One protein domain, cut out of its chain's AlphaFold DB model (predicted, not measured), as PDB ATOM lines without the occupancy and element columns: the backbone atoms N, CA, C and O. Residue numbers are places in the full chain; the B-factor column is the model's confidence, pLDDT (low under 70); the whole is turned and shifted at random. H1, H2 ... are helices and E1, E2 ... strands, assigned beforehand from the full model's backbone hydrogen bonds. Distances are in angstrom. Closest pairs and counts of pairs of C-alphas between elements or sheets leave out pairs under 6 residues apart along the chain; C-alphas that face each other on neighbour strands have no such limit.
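This is residues 296 to 394 and 436 to 484 of the 643 residues of the protein "Reverse transcriptase (RNA-dependent DNA polymerase)" of Rhodopirellula pilleata (UniProt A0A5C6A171). A body of crossed helices is built round H6, with H2, H3, H4 and H5 packed on it, and two separate two-stranded hairpins, E1 with E2 and E3 with E4, lie towards one end of the longest axis and point away from each other. H1 lies towards the other end of that axis, beside the end of H5. The printed part has 148 residues with six named helices and four named strands, in the order H1, H2, H3, E1, E2, H4, H5, H6, E3, E4; the class is mixed, helices and strands. Each hairpin is an antiparallel sheet of its own, in the orders E1 - E2 and E3 - E4. The whole is compact, with a radius of gyration of the C-alphas of 16.4 A and spans of 49 by 38 by 25 A.

Residues 296 to 313 hold no named element, and their C-alphas lie 10 to 21 A from the mean of all C-alphas. H1, residues 314 to 319, touches no helix; it is close to but not clearly touching H5, residues 436 to 446, where the closest C-alphas, those of Leu 317 and Leu 446, are 6.6 A apart. H2, residues 328 to 334, touches H3, residues 339 to 346, about perpendicular at 83 degrees, with the C-alphas of Ala 332 and Ile 339 closest at 5.7 A. The hub is H6, residues 450 to 459, which touches four helices. H2 touches it at a steep tilt of 61 degrees, the same way, the closest C-alphas being those of Pro 328 and Val 452, 6.2 A apart. H3 touches H6 at a steep tilt of 65 degrees, the same way, with the C-alphas of Ala 346 and Val 459 closest at 4.9 A. E1, residues 357 to 363, and E2, residues 369 to 375, form an antiparallel hairpin with N 360 and O 372 within hydrogen-bond range at 3.0 A, and N 370 and O 362 at 2.8 A. H4, residues 377 to 391, touches H6 at a steep tilt of 48 degrees, opposite ways, with the C-alphas of Gln 383 and Val 459 closest at 7.1 A. H5 touches H6 with 15 pairs of C-alphas within 8 A, at a steep tilt of 52 degrees, opposite ways; the closest C-alphas are those of Arg 440 and Ala 457, 4.9 A apart. H4 and H5 are near each other. E3, residues 465 to 470, and E4, residues 473 to 478, form the second antiparallel hairpin, with N 468 and O 475 within hydrogen-bond range at 2.8 A. Residues 351 to 352 make a short antiparallel pairing with residues 476 to 477 of E4. E1 and E3 are only just apart, at 8.4 A. In H1, H2, H3, H4, H5 and H6 every O i to N i+4 pair is within hydrogen-bond range.

H1 begins at C-alpha 314, (0.879, 10.812, -7.408), and measures 8.5 A from first to last C-alpha. H2 measures 9.7 A and H3 10.3 A. E1 and E2 each measure 19.3 A. H4 measures 19.5 A, starting at C-alpha 377, (19.218, -12.784, -16.706). H5 measures 15.6 A and H6 14.3 A. E3 measures 14.7 A; E4 measures 16.0 A and ends at C-alpha 478, (28.017, -10.871, 2.951).

The two C-alphas farthest apart, those of Ser 319 and Gly 472, are 53.6 A apart. Residues 395 to 435 are not printed, and C-alphas 394 and 436 are 17.8 A apart across this cut. Of the links that are printed whole, H1 to H2 and H3 to E1 are short and the others tight. The mean pLDDT of the printed part is 93.6, and no printed residue is under 70.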
ATOM      1  N   ILE A 296       4.137  -7.850   0.108       92.50
ATOM      2  CA  ILE A 296       5.497  -8.016   0.603       92.50
ATOM      3  C   ILE A 296       5.645  -7.206   1.891       92.50
ATOM      4  O   ILE A 296       5.800  -5.986   1.881       92.50
ATOM      5  N   VAL A 297       5.653  -7.922   3.012       90.25
ATOM      6  CA  VAL A 297       5.767  -7.348   4.366       90.25
ATOM      7  C   VAL A 297       7.199  -7.405   4.886       90.25
ATOM      8  O   VAL A 297       7.594  -6.640   5.762       90.25
ATOM      9  N   PHE A 298       7.976  -8.358   4.375       94.31
ATOM     10  CA  PHE A 298       9.307  -8.661   4.866       94.31
ATOM     11  C   PHE A 298      10.235  -9.013   3.708       94.31
ATOM     12  O   PHE A 298       9.948  -9.912   2.917       94.31
ATOM     13  N   LEU A 299      11.363  -8.311   3.650       94.56
ATOM     14  CA  LEU A 299      12.437  -8.488   2.673       94.56
ATOM     15  C   LEU A 299      13.787  -8.753   3.340       94.56
ATOM     16  O   LEU A 299      14.806  -8.714   2.671       94.56
ATOM     17  N   GLY A 300      13.818  -9.001   4.649       93.44
ATOM     18  CA  GLY A 300      15.051  -9.223   5.397       93.44
ATOM     19  C   GLY A 300      15.225  -8.257   6.565       93.44
ATOM     20  O   GLY A 300      14.528  -7.241   6.706       93.44
ATOM     21  N   ARG A 301      16.181  -8.586   7.437       91.00
ATOM     22  CA  ARG A 301      16.514  -7.763   8.605       91.00
ATOM     23  C   ARG A 301      17.066  -6.410   8.152       91.00
ATOM     24  O   ARG A 301      17.807  -6.340   7.179       91.00
ATOM     25  N   ARG A 302      16.717  -5.336   8.869       90.50
ATOM     26  CA  ARG A 302      17.166  -3.941   8.638       90.50
ATOM     27  C   ARG A 302      16.702  -3.272   7.336       90.50
ATOM     28  O   ARG A 302      16.814  -2.056   7.238       90.50
ATOM     29  N   VAL A 303      16.144  -4.015   6.379       92.88
ATOM     30  CA  VAL A 303      15.652  -3.455   5.105       92.88
ATOM     31  C   VAL A 303      14.131  -3.331   5.035       92.88
ATOM     32  O   VAL A 303      13.622  -2.510   4.287       92.88
ATOM     33  N   SER A 304      13.393  -4.090   5.852       93.44
ATOM     34  CA  SER A 304      11.919  -4.155   5.794       93.44
ATOM     35  C   SER A 304      11.195  -2.931   6.389       93.44
ATOM     36  O   SER A 304       9.967  -2.871   6.385       93.44
ATOM     37  N   GLY A 305      11.931  -1.957   6.935       91.06
ATOM     38  CA  GLY A 305      11.352  -0.768   7.561       91.06
ATOM     39  C   GLY A 305      10.671   0.150   6.544       91.06
ATOM     40  O   GLY A 305      11.308   0.606   5.593       91.06
ATOM     41  N   GLY A 306       9.394   0.463   6.768       88.06
ATOM     42  CA  GLY A 306       8.581   1.288   5.867       88.06
ATOM     43  C   GLY A 306       7.928   0.519   4.715       88.06
ATOM     44  O   GLY A 306       7.338   1.149   3.851       88.06
ATOM     45  N   LEU A 307       7.981  -0.820   4.703       93.19
ATOM     46  CA  LEU A 307       7.207  -1.618   3.743       93.19
ATOM     47  C   LEU A 307       5.695  -1.502   3.955       93.19
ATOM     48  O   LEU A 307       4.957  -1.790   3.032       93.19
ATOM     49  N   ALA A 308       5.218  -1.098   5.134       91.44
ATOM     50  CA  ALA A 308       3.788  -0.901   5.373       91.44
ATOM     51  C   ALA A 308       3.235   0.371   4.707       91.44
ATOM     52  O   ALA A 308       2.042   0.438   4.437       91.44
ATOM     53  N   ASP A 309       4.100   1.351   4.445       94.12
ATOM     54  CA  ASP A 309       3.717   2.650   3.908       94.12
ATOM     55  C   ASP A 309       3.607   2.584   2.377       94.12
ATOM     56  O   ASP A 309       4.582   2.281   1.676       94.12
ATOM     57  N   ARG A 310       2.387   2.817   1.881       93.56
ATOM     58  CA  ARG A 310       1.998   2.736   0.463       93.56
ATOM     59  C   ARG A 310       1.635   4.095  -0.116       93.56
ATOM     60  O   ARG A 310       1.117   4.147  -1.225       93.56
ATOM     61  N   GLU A 311       1.883   5.177   0.607       95.06
ATOM     62  CA  GLU A 311       1.519   6.505   0.138       95.06
ATOM     63  C   GLU A 311       2.577   7.007  -0.848       95.06
ATOM     64  O   GLU A 311       3.731   7.246  -0.489       95.06
ATOM     65  N   SER A 312       2.186   7.116  -2.118       95.69
ATOM     66  CA  SER A 312       2.999   7.725  -3.174       95.69
ATOM     67  C   SER A 312       2.525   9.146  -3.457       95.69
ATOM     68  O   SER A 312       1.329   9.438  -3.420       95.69
ATOM     69  N   ASP A 313       3.454  10.016  -3.839       95.88
ATOM     70  CA  ASP A 313       3.148  11.343  -4.364       95.88
ATOM     71  C   ASP A 313       2.746  11.232  -5.842       95.88
ATOM     72  O   ASP A 313       3.567  11.313  -6.761       95.88
ATOM     73  N   VAL A 314       1.453  10.999  -6.067       95.06
ATOM     74  CA  VAL A 314       0.879  10.812  -7.408       95.06
ATOM     75  C   VAL A 314       1.048  12.060  -8.277       95.06
ATOM     76  O   VAL A 314       1.269  11.936  -9.481       95.06
ATOM     77  N   GLY A 315       0.964  13.258  -7.687       94.25
ATOM     78  CA  GLY A 315       1.129  14.517  -8.418       94.25
ATOM     79  C   GLY A 315       2.535  14.635  -8.994       94.25
ATOM     80  O   GLY A 315       2.704  14.905 -10.185       94.25
ATOM     81  N   LYS A 316       3.544  14.330  -8.173       92.94
ATOM     82  CA  LYS A 316       4.940  14.338  -8.603       92.94
ATOM     83  C   LYS A 316       5.246  13.265  -9.640       92.94
ATOM     84  O   LYS A 316       5.873  13.578 -10.650       92.94
ATOM     85  N   LEU A 317       4.774  12.035  -9.432       94.00
ATOM     86  CA  LEU A 317       4.976  10.947 -10.394       94.00
ATOM     87  C   LEU A 317       4.387  11.302 -11.765       94.00
ATOM     88  O   LEU A 317       5.080  11.173 -12.768       94.00
ATOM     89  N   ARG A 318       3.169  11.855 -11.806       93.88
ATOM     90  CA  ARG A 318       2.550  12.327 -13.054       93.88
ATOM     91  C   ARG A 318       3.328  13.472 -13.701       93.88
ATOM     92  O   ARG A 318       3.498  13.459 -14.912       93.88
ATOM     93  N   SER A 319       3.829  14.427 -12.913       92.69
ATOM     94  CA  SER A 319       4.622  15.553 -13.440       92.69
ATOM     95  C   SER A 319       5.951  15.128 -14.075       92.69
ATOM     96  O   SER A 319       6.468  15.827 -14.938       92.69
ATOM     97  N   LEU A 320       6.499  13.989 -13.642       90.88
ATOM     98  CA  LEU A 320       7.732  13.398 -14.164       90.88
ATOM     99  C   LEU A 320       7.465  12.304 -15.213       90.88
ATOM    100  O   LEU A 320       8.406  11.617 -15.609       90.88
ATOM    101  N   GLU A 321       6.201  12.117 -15.611       92.31
ATOM    102  CA  GLU A 321       5.744  11.065 -16.533       92.31
ATOM    103  C   GLU A 321       6.145   9.646 -16.082       92.31
ATOM    104  O   GLU A 321       6.405   8.754 -16.884       92.31
ATOM    105  N   LEU A 322       6.198   9.430 -14.764       94.19
ATOM    106  CA  LEU A 322       6.569   8.157 -14.149       94.19
ATOM    107  C   LEU A 322       5.339   7.285 -13.858       94.19
ATOM    108  O   LEU A 322       4.261   7.808 -13.547       94.19
ATOM    109  N   PRO A 323       5.488   5.946 -13.878       94.00
ATOM    110  CA  PRO A 323       4.394   5.043 -13.553       94.00
ATOM    111  C   PRO A 323       3.947   5.223 -12.097       94.00
ATOM    112  O   PRO A 323       4.750   5.235 -11.162       94.00
ATOM    113  N   VAL A 324       2.634   5.338 -11.890       95.19
ATOM    114  CA  VAL A 324       2.046   5.502 -10.556       95.19
ATOM    115  C   VAL A 324       1.958   4.137  -9.877       95.19
ATOM    116  O   VAL A 324       0.995   3.403 -10.073       95.19
ATOM    117  N   LEU A 325       2.985   3.802  -9.096       94.88
ATOM    118  CA  LEU A 325       3.113   2.519  -8.399       94.88
ATOM    119  C   LEU A 325       3.213   2.760  -6.895       94.88
ATOM    120  O   LEU A 325       4.196   3.314  -6.405       94.88
ATOM    121  N   SER A 326       2.202   2.319  -6.157       93.62
ATOM    122  CA  SER A 326       2.077   2.525  -4.712       93.62
ATOM    123  C   SER A 326       2.237   1.234  -3.922       93.62
ATOM    124  O   SER A 326       2.768   1.248  -2.803       93.62
ATOM    125  N   THR A 327       1.846   0.103  -4.514       94.88
ATOM    126  CA  THR A 327       1.885  -1.213  -3.868       94.88
ATOM    127  C   THR A 327       2.890  -2.177  -4.524       94.88
ATOM    128  O   THR A 327       3.266  -2.008  -5.683       94.88
ATOM    129  N   PRO A 328       3.350  -3.229  -3.810       95.25
ATOM    130  CA  PRO A 328       4.223  -4.252  -4.384       95.25
ATOM    131  C   PRO A 328       3.537  -5.044  -5.490       95.25
ATOM    132  O   PRO A 328       4.220  -5.505  -6.396       95.25
ATOM    133  N   ALA A 329       2.212  -5.209  -5.406       94.69
ATOM    134  CA  ALA A 329       1.419  -5.879  -6.428       94.69
ATOM    135  C   ALA A 329       1.416  -5.086  -7.736       94.69
ATOM    136  O   ALA A 329       1.687  -5.661  -8.783       94.69
ATOM    137  N   GLU A 330       1.194  -3.769  -7.668       95.69
ATOM    138  CA  GLU A 330       1.283  -2.884  -8.836       95.69
ATOM    139  C   GLU A 330       2.683  -2.906  -9.450       95.69
ATOM    140  O   GLU A 330       2.813  -3.055 -10.659       95.69
ATOM    141  N   LEU A 331       3.734  -2.818  -8.625       96.69
ATOM    142  CA  LEU A 331       5.110  -2.899  -9.116       96.69
ATOM    143  C   LEU A 331       5.394  -4.252  -9.786       96.69
ATOM    144  O   LEU A 331       6.000  -4.291 -10.850       96.69
ATOM    145  N   ALA A 332       4.963  -5.357  -9.175       96.44
ATOM    146  CA  ALA A 332       5.154  -6.691  -9.733       96.44
ATOM    147  C   ALA A 332       4.423  -6.846 -11.076       96.44
ATOM    148  O   ALA A 332       5.028  -7.302 -12.041       96.44
ATOM    149  N   ALA A 333       3.170  -6.387 -11.156       96.06
ATOM    150  CA  ALA A 333       2.391  -6.387 -12.389       96.06
ATOM    151  C   ALA A 333       3.039  -5.521 -13.482       96.06
ATOM    152  O   ALA A 333       3.136  -5.953 -14.625       96.06
ATOM    153  N   ALA A 334       3.546  -4.335 -13.130       96.25
ATOM    154  CA  ALA A 334       4.211  -3.439 -14.076       96.25
ATOM    155  C   ALA A 334       5.508  -4.032 -14.656       96.25
ATOM    156  O   ALA A 334       5.856  -3.747 -15.800       96.25
ATOM    157  N   MET A 335       6.207  -4.868 -13.881       96.00
ATOM    158  CA  MET A 335       7.433  -5.561 -14.293       96.00
ATOM    159  C   MET A 335       7.182  -6.927 -14.953       96.00
ATOM    160  O   MET A 335       8.154  -7.607 -15.277       96.00
ATOM    161  N   ASP A 336       5.920  -7.343 -15.104       95.38
ATOM    162  CA  ASP A 336       5.523  -8.693 -15.534       95.38
ATOM    163  C   ASP A 336       6.165  -9.808 -14.678       95.38
ATOM    164  O   ASP A 336       6.748 -10.782 -15.157       95.38
ATOM    165  N   LEU A 337       6.117  -9.633 -13.353       94.94
ATOM    166  CA  LEU A 337       6.651 -10.571 -12.369       94.94
ATOM    167  C   LEU A 337       5.565 -11.029 -11.396       94.94
ATOM    168  O   LEU A 337       4.745 -10.245 -10.923       94.94
ATOM    169  N   ALA A 338       5.630 -12.294 -10.980       94.25
ATOM    170  CA  ALA A 338       4.883 -12.733  -9.809       94.25
ATOM    171  C   ALA A 338       5.466 -12.089  -8.538       94.25
ATOM    172  O   ALA A 338       6.681 -11.914  -8.401       94.25
ATOM    173  N   ILE A 339       4.625 -11.814  -7.537       94.50
ATOM    174  CA  ILE A 339       5.082 -11.235  -6.260       94.50
ATOM    175  C   ILE A 339       6.120 -12.124  -5.568       94.50
ATOM    176  O   ILE A 339       7.046 -11.623  -4.928       94.50
ATOM    177  N   SER A 340       6.012 -13.447  -5.716       93.88
ATOM    178  CA  SER A 340       7.019 -14.384  -5.217       93.88
ATOM    179  C   SER A 340       8.397 -14.145  -5.832       93.88
ATOM    180  O   SER A 340       9.386 -14.196  -5.097       93.88
ATOM    181  N   ASP A 341       8.457 -13.853  -7.132       94.69
ATOM    182  CA  ASP A 341       9.700 -13.599  -7.859       94.69
ATOM    183  C   ASP A 341      10.272 -12.233  -7.499       94.69
ATOM    184  O   ASP A 341      11.452 -12.135  -7.166       94.69
ATOM    185  N   LEU A 342       9.432 -11.194  -7.450       96.50
ATOM    186  CA  LEU A 342       9.853  -9.864  -7.006       96.50
ATOM    187  C   LEU A 342      10.400  -9.906  -5.573       96.50
ATOM    188  O   LEU A 342      11.468  -9.363  -5.286       96.50
ATOM    189  N   ARG A 343       9.707 -10.615  -4.672       95.62
ATOM    190  CA  ARG A 343      10.172 -10.838  -3.300       95.62
ATOM    191  C   ARG A 343      11.506 -11.574  -3.281       95.62
ATOM    192  O   ARG A 343      12.367 -11.204  -2.494       95.62
ATOM    193  N   TRP A 344      11.679 -12.602  -4.111       95.12
ATOM    194  CA  TRP A 344      12.919 -13.376  -4.192       95.12
ATOM    195  C   TRP A 344      14.101 -12.535  -4.700       95.12
ATOM    196  O   TRP A 344      15.188 -12.610  -4.124       95.12
ATOM    197  N   LEU A 345      13.886 -11.684  -5.709       96.50
ATOM    198  CA  LEU A 345      14.897 -10.763  -6.242       96.50
ATOM    199  C   LEU A 345      15.276  -9.666  -5.234       96.50
ATOM    200  O   LEU A 345      16.454  -9.352  -5.076       96.50
ATOM    201  N   ALA A 346      14.294  -9.105  -4.527       96.62
ATOM    202  CA  ALA A 346      14.512  -8.023  -3.567       96.62
ATOM    203  C   ALA A 346      14.962  -8.508  -2.174       96.62
ATOM    204  O   ALA A 346      15.360  -7.691  -1.338       96.62
ATOM    205  N   TYR A 347      14.905  -9.812  -1.888       95.88
ATOM    206  CA  TYR A 347      15.216 -10.342  -0.561       95.88
ATOM    207  C   TYR A 347      16.671 -10.064  -0.158       95.88
ATOM    208  O   TYR A 347      17.621 -10.310  -0.901       95.88
ATOM    209  N   HIS A 348      16.850  -9.565   1.057       94.75
ATOM    210  CA  HIS A 348      18.135  -9.329   1.686       94.75
ATOM    211  C   HIS A 348      18.448 -10.446   2.682       94.75
ATOM    212  O   HIS A 348      17.723 -10.667   3.656       94.75
ATOM    213  N   ALA A 349      19.586 -11.100   2.465       93.12
ATOM    214  CA  ALA A 349      20.136 -12.099   3.365       93.12
ATOM    215  C   ALA A 349      21.636 -11.863   3.571       93.12
ATOM    216  O   ALA A 349      22.383 -11.749   2.592       93.12
ATOM    217  N   ASP A 350      22.073 -11.852   4.836       93.00
ATOM    218  CA  ASP A 350      23.499 -11.798   5.193       93.00
ATOM    219  C   ASP A 350      24.227 -13.071   4.716       93.00
ATOM    220  O   ASP A 350      25.373 -13.017   4.286       93.00
ATOM    221  N   VAL A 351      23.535 -14.215   4.719       93.44
ATOM    222  CA  VAL A 351      24.025 -15.498   4.203       93.44
ATOM    223  C   VAL A 351      22.995 -16.045   3.224       93.44
ATOM    224  O   VAL A 351      21.832 -16.215   3.588       93.44
ATOM    225  N   ALA A 352      23.406 -16.294   1.984       91.69
ATOM    226  CA  ALA A 352      22.525 -16.787   0.930       91.69
ATOM    227  C   ALA A 352      23.070 -18.081   0.323       91.69
ATOM    228  O   ALA A 352      24.269 -18.202   0.099       91.69
ATOM    229  N   THR A 353      22.193 -19.031   0.013       90.75
ATOM    230  CA  THR A 353      22.546 -20.250  -0.740       90.75
ATOM    231  C   THR A 353      22.701 -19.979  -2.235       90.75
ATOM    232  O   THR A 353      23.350 -20.734  -2.950       90.75
ATOM    233  N   ARG A 354      22.084 -18.901  -2.733       90.19
ATOM    234  CA  ARG A 354      22.142 -18.477  -4.134       90.19
ATOM    235  C   ARG A 354      22.366 -16.974  -4.206       90.19
ATOM    236  O   ARG A 354      21.749 -16.221  -3.455       90.19
ATOM    237  N   SER A 355      23.233 -16.558  -5.120       90.81
ATOM    238  CA  SER A 355      23.463 -15.155  -5.458       90.81
ATOM    239  C   SER A 355      22.681 -14.787  -6.719       90.81
ATOM    240  O   SER A 355      22.565 -15.596  -7.636       90.81
ATOM    241  N   HIS A 356      22.180 -13.552  -6.793       94.62
ATOM    242  CA  HIS A 356      21.580 -13.006  -8.021       94.62
ATOM    243  C   HIS A 356      22.613 -12.418  -8.990       94.62
ATOM    244  O   HIS A 356      22.261 -11.983 -10.088       94.62
ATOM    245  N   TYR A 357      23.883 -12.420  -8.585       94.75
ATOM    246  CA  TYR A 357      25.010 -11.898  -9.342       94.75
ATOM    247  C   TYR A 357      26.119 -12.936  -9.471       94.75
ATOM    248  O   TYR A 357      26.457 -13.616  -8.498       94.75
ATOM    249  N   VAL A 358      26.754 -12.952 -10.639       92.94
ATOM    250  CA  VAL A 358      28.029 -13.630 -10.880       92.94
ATOM    251  C   VAL A 358      29.144 -12.635 -10.608       92.94
ATOM    252  O   VAL A 358      29.162 -11.557 -11.204       92.94
ATOM    253  N   SER A 359      30.063 -12.983  -9.707       91.69
ATOM    254  CA  SER A 359      31.174 -12.101  -9.349       91.69
ATOM    255  C   SER A 359      32.508 -12.660  -9.823       91.69
ATOM    256  O   SER A 359      32.832 -13.805  -9.530       91.69
ATOM    257  N   PHE A 360      33.301 -11.843 -10.508       91.56
ATOM    258  CA  PHE A 360      34.596 -12.228 -11.072       91.56
ATOM    259  C   PHE A 360      35.590 -11.070 -10.962       91.56
ATOM    260  O   PHE A 360      35.186  -9.909 -10.893       91.56
ATOM    261  N   ASP A 361      36.880 -11.384 -10.895       91.81
ATOM    262  CA  ASP A 361      37.935 -10.376 -10.807       91.81
ATOM    263  C   ASP A 361      38.524 -10.062 -12.175       91.81
ATOM    264  O   ASP A 361      38.742 -10.950 -12.995       91.81
ATOM    265  N   ILE A 362      38.835  -8.786 -12.381       89.62
ATOM    266  CA  ILE A 362      39.647  -8.313 -13.499       89.62
ATOM    267  C   ILE A 362      40.841  -7.519 -12.973       89.62
ATOM    268  O   ILE A 362      40.743  -6.834 -11.950       89.62
ATOM    269  N   GLN A 363      41.966  -7.566 -13.679       88.06
ATOM    270  CA  GLN A 363      43.142  -6.789 -13.304       88.06
ATOM    271  C   GLN A 363      42.896  -5.292 -13.553       88.06
ATOM    272  O   GLN A 363      42.420  -4.882 -14.614       88.06
ATOM    273  N   LYS A 364      43.224  -4.441 -12.577       82.56
ATOM    274  CA  LYS A 364      43.228  -2.983 -12.764       82.56
ATOM    275  C   LYS A 364      44.462  -2.564 -13.562       82.56
ATOM    276  O   LYS A 364      45.553  -3.082 -13.344       82.56
ATOM    277  N   LYS A 365      44.318  -1.512 -14.379       75.19
ATOM    278  CA  LYS A 365      45.447  -0.862 -15.078       75.19
ATOM    279  C   LYS A 365      46.543  -0.365 -14.122       75.19
ATOM    280  O   LYS A 365      47.707  -0.357 -14.482       75.19
ATOM    281  N   SER A 366      46.164   0.043 -12.910       71.06
ATOM    282  CA  SER A 366      47.069   0.524 -11.859       71.06
ATOM    283  C   SER A 366      47.651  -0.593 -10.978       71.06
ATOM    284  O   SER A 366      48.262  -0.291  -9.961       71.06
ATOM    285  N   GLY A 367      47.394  -1.863 -11.302       77.50
ATOM    286  CA  GLY A 367      47.683  -3.000 -10.428       77.50
ATOM    287  C   GLY A 367      46.557  -3.312  -9.431       77.50
ATOM    288  O   GLY A 367      45.733  -2.458  -9.084       77.50
ATOM    289  N   GLY A 368      46.514  -4.572  -8.991       85.62
ATOM    290  CA  GLY A 368      45.476  -5.130  -8.119       85.62
ATOM    291  C   GLY A 368      44.230  -5.619  -8.867       85.62
ATOM    292  O   GLY A 368      44.097  -5.444 -10.078       85.62
ATOM    293  N   LEU A 369      43.295  -6.216  -8.125       87.88
ATOM    294  CA  LEU A 369      42.063  -6.798  -8.666       87.88
ATOM    295  C   LEU A 369      40.871  -5.837  -8.509       87.88
ATOM    296  O   LEU A 369      40.761  -5.080  -7.538       87.88
ATOM    297  N   ARG A 370      39.963  -5.851  -9.487       87.00
ATOM    298  CA  ARG A 370      38.635  -5.235  -9.430       87.00
ATOM    299  C   ARG A 370      37.601  -6.345  -9.536       87.00
ATOM    300  O   ARG A 370      37.454  -6.952 -10.591       87.00
ATOM    301  N   ARG A 371      36.849  -6.536  -8.456       89.25
ATOM    302  CA  ARG A 371      35.686  -7.416  -8.433       89.25
ATOM    303  C   ARG A 371      34.534  -6.752  -9.182       89.25
ATOM    304  O   ARG A 371      34.078  -5.681  -8.784       89.25
ATOM    305  N   LEU A 372      34.074  -7.385 -10.253       92.12
ATOM    306  CA  LEU A 372      32.839  -7.046 -10.951       92.12
ATOM    307  C   LEU A 372      31.724  -7.992 -10.512       92.12
ATOM    308  O   LEU A 372      31.989  -9.130 -10.128       92.12
ATOM    309  N   SER A 373      30.484  -7.517 -10.589       93.81
ATOM    310  CA  SER A 373      29.285  -8.283 -10.252       93.81
ATOM    311  C   SER A 373      28.243  -8.083 -11.347       93.81
ATOM    312  O   SER A 373      27.588  -7.042 -11.417       93.81
ATOM    313  N   ALA A 374      28.085  -9.090 -12.204       94.75
ATOM    314  CA  ALA A 374      27.127  -9.078 -13.304       94.75
ATOM    315  C   ALA A 374      25.805  -9.743 -12.876       94.75
ATOM    316  O   ALA A 374      25.837 -10.868 -12.366       94.75
ATOM    317  N   PRO A 375      24.642  -9.092 -13.060       96.88
ATOM    318  CA  PRO A 375      23.354  -9.668 -12.684       96.88
ATOM    319  C   PRO A 375      22.991 -10.858 -13.584       96.88
ATOM    320  O   PRO A 375      23.211 -10.834 -14.798       96.88
ATOM    321  N   HIS A 376      22.368 -11.888 -13.008       96.50
ATOM    322  CA  HIS A 376      21.752 -12.964 -13.787       96.50
ATOM    323  C   HIS A 376      20.582 -12.446 -14.637       96.50
ATOM    324  O   HIS A 376      19.971 -11.428 -14.320       96.50
ATOM    325  N   LYS A 377      20.217 -13.190 -15.694       96.06
ATOM    326  CA  LYS A 377      19.218 -12.784 -16.706       96.06
ATOM    327  C   LYS A 377      17.918 -12.219 -16.113       96.06
ATOM    328  O   LYS A 377      17.489 -11.153 -16.531       96.06
ATOM    329  N   ARG A 378      17.327 -12.895 -15.117       95.75
ATOM    330  CA  ARG A 378      16.077 -12.452 -14.467       95.75
ATOM    331  C   ARG A 378      16.232 -11.118 -13.736       95.75
ATOM    332  O   ARG A 378      15.416 -10.224 -13.921       95.75
ATOM    333  N   LEU A 379      17.297 -10.964 -12.945       97.38
ATOM    334  CA  LEU A 379      17.567  -9.703 -12.255       97.38
ATOM    335  C   LEU A 379      17.906  -8.586 -13.250       97.38
ATOM    336  O   LEU A 379      17.450  -7.461 -13.085       97.38
ATOM    337  N   LYS A 380      18.666  -8.902 -14.304       97.56
ATOM    338  CA  LYS A 380      18.994  -7.955 -15.371       97.56
ATOM    339  C   LYS A 380      17.733  -7.432 -16.062       97.56
ATOM    340  O   LYS A 380      17.649  -6.233 -16.274       97.56
ATOM    341  N   ALA A 381      16.758  -8.292 -16.364       97.56
ATOM    342  CA  ALA A 381      15.484  -7.875 -16.955       97.56
ATOM    343  C   ALA A 381      14.725  -6.901 -16.038       97.56
ATOM    344  O   ALA A 381      14.329  -5.824 -16.475       97.56
ATOM    345  N   ALA A 382      14.627  -7.227 -14.745       97.88
ATOM    346  CA  ALA A 382      14.034  -6.342 -13.744       97.88
ATOM    347  C   ALA A 382      14.756  -4.981 -13.666       97.88
ATOM    348  O   ALA A 382      14.121  -3.933 -13.627       97.88
ATOM    349  N   GLN A 383      16.090  -4.980 -13.681       97.94
ATOM    350  CA  GLN A 383      16.888  -3.753 -13.659       97.94
ATOM    351  C   GLN A 383      16.770  -2.939 -14.953       97.94
ATOM    352  O   GLN A 383      16.687  -1.718 -14.882       97.94
ATOM    353  N   SER A 384      16.728  -3.585 -16.120       97.38
ATOM    354  CA  SER A 384      16.492  -2.918 -17.404       97.38
ATOM    355  C   SER A 384      15.135  -2.224 -17.427       97.38
ATOM    356  O   SER A 384      15.075  -1.045 -17.756       97.38
ATOM    357  N   TRP A 385      14.083  -2.896 -16.953       97.62
ATOM    358  CA  TRP A 385      12.763  -2.280 -16.830       97.62
ATOM    359  C   TRP A 385      12.797  -1.032 -15.936       97.62
ATOM    360  O   TRP A 385      12.245   0.003 -16.304       97.62
ATOM    361  N   ILE A 386      13.498  -1.091 -14.794       97.75
ATOM    362  CA  ILE A 386      13.671   0.067 -13.897       97.75
ATOM    363  C   ILE A 386      14.444   1.190 -14.600       97.75
ATOM    364  O   ILE A 386      14.090   2.361 -14.467       97.75
ATOM    365  N   LEU A 387      15.507   0.859 -15.334       96.44
ATOM    366  CA  LEU A 387      16.299   1.845 -16.063       96.44
ATOM    367  C   LEU A 387      15.445   2.591 -17.095       96.44
ATOM    368  O   LEU A 387      15.498   3.813 -17.142       96.44
ATOM    369  N   GLU A 388      14.652   1.860 -17.873       95.19
ATOM    370  CA  GLU A 388      13.851   2.398 -18.974       95.19
ATOM    371  C   GLU A 388      12.626   3.177 -18.476       95.19
ATOM    372  O   GLU A 388      12.406   4.307 -18.902       95.19
ATOM    373  N   ASN A 389      11.869   2.617 -17.528       95.31
ATOM    374  CA  ASN A 389      10.563   3.155 -17.123       95.31
ATOM    375  C   ASN A 389      10.619   4.081 -15.903       95.31
ATOM    376  O   ASN A 389       9.669   4.813 -15.641       95.31
ATOM    377  N   VAL A 390      11.698   4.023 -15.114       95.12
ATOM    378  CA  VAL A 390      11.803   4.791 -13.862       95.12
ATOM    379  C   VAL A 390      12.973   5.765 -13.873       95.12
ATOM    380  O   VAL A 390      12.839   6.887 -13.393       95.12
ATOM    381  N   LEU A 391      14.136   5.346 -14.374       94.56
ATOM    382  CA  LEU A 391      15.354   6.160 -14.328       94.56
ATOM    383  C   LEU A 391      15.635   6.918 -15.633       94.56
ATOM    384  O   LEU A 391      16.501   7.790 -15.634       94.56
ATOM    385  N   GLY A 392      14.931   6.610 -16.725       83.75
ATOM    386  CA  GLY A 392      15.171   7.200 -18.045       83.75
ATOM    387  C   GLY A 392      14.968   8.717 -18.087       83.75
ATOM    388  O   GLY A 392      15.732   9.414 -18.748       83.75
ATOM    389  N   SER A 393      14.002   9.235 -17.321       78.81
ATOM    390  CA  SER A 393      13.694  10.669 -17.201       78.81
ATOM    391  C   SER A 393      14.397  11.358 -16.022       78.81
ATOM    392  O   SER A 393      14.088  12.500 -15.675       78.81
ATOM    393  N   ALA A 394      15.347  10.682 -15.370       82.69
ATOM    394  CA  ALA A 394      16.016  11.221 -14.196       82.69
ATOM    395  C   ALA A 394      16.825  12.489 -14.514       82.69
ATOM    396  O   ALA A 394      17.702  12.500 -15.377       82.69
ATOM    397  N   TRP A 436      22.362   1.187  -0.137       96.94
ATOM    398  CA  TRP A 436      20.948   1.003  -0.497       96.94
ATOM    399  C   TRP A 436      19.990   2.047   0.094       96.94
ATOM    400  O   TRP A 436      18.972   2.356  -0.516       96.94
ATOM    401  N   THR A 437      20.307   2.629   1.253       96.50
ATOM    402  CA  THR A 437      19.489   3.682   1.873       96.50
ATOM    403  C   THR A 437      19.480   4.967   1.045       96.50
ATOM    404  O   THR A 437      18.432   5.600   0.920       96.50
ATOM    405  N   ARG A 438      20.613   5.328   0.425       97.25
ATOM    406  CA  ARG A 438      20.707   6.473  -0.495       97.25
ATOM    407  C   ARG A 438      19.915   6.198  -1.767       97.25
ATOM    408  O   ARG A 438      19.149   7.051  -2.199       97.25
ATOM    409  N   VAL A 439      20.029   4.984  -2.305       98.06
ATOM    410  CA  VAL A 439      19.263   4.538  -3.480       98.06
ATOM    411  C   VAL A 439      17.757   4.554  -3.197       98.06
ATOM    412  O   VAL A 439      16.984   5.095  -3.980       98.06
ATOM    413  N   ARG A 440      17.321   4.061  -2.032       97.81
ATOM    414  CA  ARG A 440      15.924   4.173  -1.584       97.81
ATOM    415  C   ARG A 440      15.473   5.630  -1.543       97.81
ATOM    416  O   ARG A 440      14.375   5.937  -1.998       97.81
ATOM    417  N   LYS A 441      16.308   6.531  -1.014       96.69
ATOM    418  CA  LYS A 441      15.964   7.953  -0.933       96.69
ATOM    419  C   LYS A 441      15.816   8.597  -2.315       96.69
ATOM    420  O   LYS A 441      14.975   9.480  -2.456       96.69
ATOM    421  N   VAL A 442      16.563   8.142  -3.323       96.75
ATOM    422  CA  VAL A 442      16.371   8.568  -4.721       96.75
ATOM    423  C   VAL A 442      14.953   8.239  -5.188       96.75
ATOM    424  O   VAL A 442      14.228   9.151  -5.575       96.75
ATOM    425  N   PHE A 443      14.507   6.988  -5.051       97.19
ATOM    426  CA  PHE A 443      13.152   6.592  -5.457       97.19
ATOM    427  C   PHE A 443      12.051   7.310  -4.661       97.19
ATOM    428  O   PHE A 443      11.058   7.742  -5.238       97.19
ATOM    429  N   GLN A 444      12.251   7.537  -3.361       96.12
ATOM    430  CA  GLN A 444      11.328   8.365  -2.571       96.12
ATOM    431  C   GLN A 444      11.286   9.815  -3.063       96.12
ATOM    432  O   GLN A 444      10.238  10.447  -3.057       96.12
ATOM    433  N   THR A 445      12.426  10.362  -3.494       94.75
ATOM    434  CA  THR A 445      12.494  11.730  -4.023       94.75
ATOM    435  C   THR A 445      11.779  11.843  -5.368       94.75
ATOM    436  O   THR A 445      11.256  12.914  -5.657       94.75
ATOM    437  N   LEU A 446      11.697  10.763  -6.152       94.75
ATOM    438  CA  LEU A 446      10.865  10.706  -7.360       94.75
ATOM    439  C   LEU A 446       9.357  10.698  -7.053       94.75
ATOM    440  O   LEU A 446       8.577  11.087  -7.910       94.75
ATOM    441  N   GLY A 447       8.955  10.326  -5.833       95.62
ATOM    442  CA  GLY A 447       7.553  10.308  -5.396       95.62
ATOM    443  C   GLY A 447       7.003   8.915  -5.085       95.62
ATOM    444  O   GLY A 447       5.844   8.799  -4.701       95.62
ATOM    445  N   TYR A 448       7.803   7.852  -5.206       97.38
ATOM    446  CA  TYR A 448       7.348   6.500  -4.871       97.38
ATOM    447  C   TYR A 448       7.171   6.295  -3.367       97.38
ATOM    448  O   TYR A 448       7.988   6.767  -2.564       97.38
ATOM    449  N   SER A 449       6.169   5.488  -3.006       97.31
ATOM    450  CA  SER A 449       5.935   5.081  -1.623       97.31
ATOM    451  C   SER A 449       7.175   4.441  -0.987       97.31
ATOM    452  O   SER A 449       7.985   3.797  -1.674       97.31
ATOM    453  N   PRO A 450       7.360   4.551   0.342       96.94
ATOM    454  CA  PRO A 450       8.497   3.935   1.016       96.94
ATOM    455  C   PRO A 450       8.593   2.424   0.797       96.94
ATOM    456  O   PRO A 450       9.711   1.893   0.796       96.94
ATOM    457  N   ALA A 451       7.471   1.745   0.561       96.81
ATOM    458  CA  ALA A 451       7.465   0.347   0.185       96.81
ATOM    459  C   ALA A 451       8.076   0.077  -1.195       96.81
ATOM    460  O   ALA A 451       9.014  -0.719  -1.303       96.81
ATOM    461  N   VAL A 452       7.566   0.738  -2.238       97.50
ATOM    462  CA  VAL A 452       8.040   0.571  -3.621       97.50
ATOM    463  C   VAL A 452       9.497   1.008  -3.731       97.50
ATOM    464  O   VAL A 452      10.331   0.262  -4.243       97.50
ATOM    465  N   ALA A 453       9.851   2.145  -3.127       97.88
ATOM    466  CA  ALA A 453      11.223   2.637  -3.083       97.88
ATOM    467  C   ALA A 453      12.194   1.656  -2.405       97.88
ATOM    468  O   ALA A 453      13.350   1.544  -2.816       97.88
ATOM    469  N   THR A 454      11.743   0.933  -1.373       98.06
ATOM    470  CA  THR A 454      12.551  -0.111  -0.728       98.06
ATOM    471  C   THR A 454      12.778  -1.278  -1.682       98.06
ATOM    472  O   THR A 454      13.920  -1.694  -1.852       98.06
ATOM    473  N   ILE A 455      11.731  -1.779  -2.340       98.12
ATOM    474  CA  ILE A 455      11.851  -2.899  -3.285       98.12
ATOM    475  C   ILE A 455      12.795  -2.531  -4.438       98.12
ATOM    476  O   ILE A 455      13.762  -3.252  -4.678       98.12
ATOM    477  N   LEU A 456      12.579  -1.380  -5.082       98.06
ATOM    478  CA  LEU A 456      13.421  -0.885  -6.175       98.06
ATOM    479  C   LEU A 456      14.887  -0.739  -5.747       98.06
ATOM    480  O   LEU A 456      15.795  -1.172  -6.458       98.06
ATOM    481  N   ALA A 457      15.139  -0.188  -4.556       98.19
ATOM    482  CA  ALA A 457      16.496  -0.064  -4.038       98.19
ATOM    483  C   ALA A 457      17.166  -1.423  -3.817       98.19
ATOM    484  O   ALA A 457      18.338  -1.582  -4.152       98.19
ATOM    485  N   LEU A 458      16.442  -2.405  -3.276       97.88
ATOM    486  CA  LEU A 458      16.977  -3.740  -3.016       97.88
ATOM    487  C   LEU A 458      17.213  -4.545  -4.303       97.88
ATOM    488  O   LEU A 458      18.159  -5.321  -4.338       97.88
ATOM    489  N   VAL A 459      16.417  -4.331  -5.355       98.00
ATOM    490  CA  VAL A 459      16.649  -4.907  -6.695       98.00
ATOM    491  C   VAL A 459      17.897  -4.302  -7.355       98.00
ATOM    492  O   VAL A 459      18.645  -4.992  -8.050       98.00
ATOM    493  N   CYS A 460      18.167  -3.018  -7.121       98.06
ATOM    494  CA  CYS A 460      19.291  -2.297  -7.726       98.06
ATOM    495  C   CYS A 460      20.606  -2.371  -6.933       98.06
ATOM    496  O   CYS A 460      21.605  -1.799  -7.365       98.06
ATOM    497  N   THR A 461      20.635  -3.027  -5.770       97.56
ATOM    498  CA  THR A 461      21.815  -3.043  -4.894       97.56
ATOM    499  C   THR A 461      22.158  -4.442  -4.414       97.56
ATOM    500  O   THR A 461      21.290  -5.295  -4.260       97.56
ATOM    501  N   GLU A 462      23.436  -4.686  -4.128       95.69
ATOM    502  CA  GLU A 462      23.902  -5.984  -3.646       95.69
ATOM    503  C   GLU A 462      24.986  -5.849  -2.578       95.69
ATOM    504  O   GLU A 462      25.681  -4.835  -2.489       95.69
ATOM    505  N   CYS A 463      25.076  -6.848  -1.699       94.25
ATOM    506  CA  CYS A 463      26.180  -6.953  -0.755       94.25
ATOM    507  C   CYS A 463      27.420  -7.488  -1.483       94.25
ATOM    508  O   CYS A 463      27.293  -8.420  -2.278       94.25
ATOM    509  N   PRO A 464      28.633  -7.007  -1.175       92.62
ATOM    510  CA  PRO A 464      29.823  -7.764  -1.527       92.62
ATOM    511  C   PRO A 464      29.751  -9.119  -0.810       92.62
ATOM    512  O   PRO A 464      29.430  -9.186   0.381       92.62
ATOM    513  N   ARG A 465      29.986 -10.207  -1.548       92.06
ATOM    514  CA  ARG A 465      29.872 -11.577  -1.036       92.06
ATOM    515  C   ARG A 465      31.154 -12.358  -1.258       92.06
ATOM    516  O   ARG A 465      31.826 -12.190  -2.273       92.06
ATOM    517  N   ARG A 466      31.441 -13.253  -0.317       91.31
ATOM    518  CA  ARG A 466      32.469 -14.285  -0.437       91.31
ATOM    519  C   ARG A 466      31.804 -15.653  -0.415       91.31
ATOM    520  O   ARG A 466      30.939 -15.906   0.424       91.31
ATOM    521  N   GLU A 467      32.216 -16.510  -1.334       92.12
ATOM    522  CA  GLU A 467      31.805 -17.908  -1.358       92.12
ATOM    523  C   GLU A 467      32.566 -18.694  -0.286       92.12
ATOM    524  O   GLU A 467      33.779 -18.547  -0.133       92.12
ATOM    525  N   VAL A 468      31.835 -19.478   0.500       92.94
ATOM    526  CA  VAL A 468      32.351 -20.317   1.581       92.94
ATOM    527  C   VAL A 468      31.612 -21.647   1.529       92.94
ATOM    528  O   VAL A 468      30.393 -21.663   1.379       92.94
ATOM    529  N   GLN A 469      32.321 -22.761   1.683       93.25
ATOM    530  CA  GLN A 469      31.676 -24.061   1.854       93.25
ATOM    531  C   GLN A 469      31.319 -24.287   3.323       93.25
ATOM    532  O   GLN A 469      32.161 -24.138   4.207       93.25
ATOM    533  N   PHE A 470      30.070 -24.661   3.584       90.44
ATOM    534  CA  PHE A 470      29.586 -25.030   4.909       90.44
ATOM    535  C   PHE A 470      28.699 -26.269   4.788       90.44
ATOM    536  O   PHE A 470      27.767 -26.283   3.987       90.44
ATOM    537  N   ASN A 471      29.002 -27.323   5.553       90.31
ATOM    538  CA  ASN A 471      28.301 -28.615   5.500       90.31
ATOM    539  C   ASN A 471      28.154 -29.185   4.071       90.31
ATOM    540  O   ASN A 471      27.089 -29.668   3.692       90.31
ATOM    541  N   GLY A 472      29.207 -29.080   3.254       89.44
ATOM    542  CA  GLY A 472      29.203 -29.563   1.866       89.44
ATOM    543  C   GLY A 472      28.376 -28.721   0.884       89.44
ATOM    544  O   GLY A 472      28.223 -29.120  -0.266       89.44
ATOM    545  N   GLN A 473      27.851 -27.562   1.299       91.19
ATOM    546  CA  GLN A 473      27.111 -26.636   0.436       91.19
ATOM    547  C   GLN A 473      27.860 -25.312   0.269       91.19
ATOM    548  O   GLN A 473      28.393 -24.757   1.232       91.19
ATOM    549  N   ALA A 474      27.878 -24.784  -0.956       90.62
ATOM    550  CA  ALA A 474      28.386 -23.447  -1.231       90.62
ATOM    551  C   ALA A 474      27.400 -22.389  -0.708       90.62
ATOM    552  O   ALA A 474      26.219 -22.378  -1.060       90.62
ATOM    553  N   MET A 475      27.900 -21.494   0.139       93.31
ATOM    554  CA  MET A 475      27.161 -20.396   0.751       93.31
ATOM    555  C   MET A 475      27.833 -19.071   0.396       93.31
ATOM    556  O   MET A 475      29.056 -18.949   0.410       93.31
ATOM    557  N   TYR A 476      27.036 -18.041   0.143       93.62
ATOM    558  CA  TYR A 476      27.513 -16.698  -0.164       93.62
ATOM    559  C   TYR A 476      27.285 -15.770   1.026       93.62
ATOM    560  O   TYR A 476      26.167 -15.295   1.270       93.62
ATOM    561  N   VAL A 477      28.360 -15.497   1.762       94.56
ATOM    562  CA  VAL A 477      28.348 -14.679   2.981       94.56
ATOM    563  C   VAL A 477      28.646 -13.225   2.630       94.56
ATOM    564  O   VAL A 477      29.627 -12.938   1.943       94.56
ATOM    565  N   ALA A 478      27.807 -12.304   3.099       94.38
ATOM    566  CA  ALA A 478      28.017 -10.871   2.951       94.38
ATOM    567  C   ALA A 478      29.256 -10.426   3.746       94.38
ATOM    568  O   ALA A 478      29.359 -10.673   4.946       94.38
ATOM    569  N   THR A 479      30.189  -9.751   3.079       93.25
ATOM    570  CA  THR A 479      31.427  -9.228   3.683       93.25
ATOM    571  C   THR A 479      31.338  -7.743   4.029       93.25
ATOM    572  O   THR A 479      32.237  -7.199   4.661       93.25
ATOM    573  N   GLY A 480      30.255  -7.077   3.628       93.31
ATOM    574  CA  GLY A 480      30.078  -5.642   3.796       93.31
ATOM    575  C   GLY A 480      28.643  -5.184   3.524       93.31
ATOM    576  O   GLY A 480      27.756  -6.003   3.258       93.31
ATOM    577  N   PRO A 481      28.392  -3.867   3.616       93.56
ATOM    578  CA  PRO A 481      27.067  -3.299   3.415       93.56
ATOM    579  C   PRO A 481      26.590  -3.445   1.965       93.56
ATOM    580  O   PRO A 481      27.375  -3.548   1.028       93.56
ATOM    581  N   ARG A 482      25.265  -3.425   1.789       94.69
ATOM    582  CA  ARG A 482      24.618  -3.429   0.473       94.69
ATOM    583  C   ARG A 482      24.799  -2.073  -0.219       94.69
ATOM    584  O   ARG A 482      24.365  -1.055   0.332       94.69
ATOM    585  N   GLY A 483      25.363  -2.075  -1.424       96.81
ATOM    586  CA  GLY A 483      25.608  -0.881  -2.240       96.81
ATOM    587  C   GLY A 483      25.401  -1.129  -3.733       96.81
ATOM    588  O   GLY A 483      24.906  -2.189  -4.123       96.81
ATOM    589  N   LEU A 484      25.738  -0.151  -4.577       97.50
ATOM    590  CA  LEU A 484      25.621  -0.310  -6.028       97.50
ATOM    591  C   LEU A 484      26.691  -1.288  -6.555       97.50
ATOM    592  O   LEU A 484      27.887  -1.059  -6.348       97.50
TER     593      LEU A 484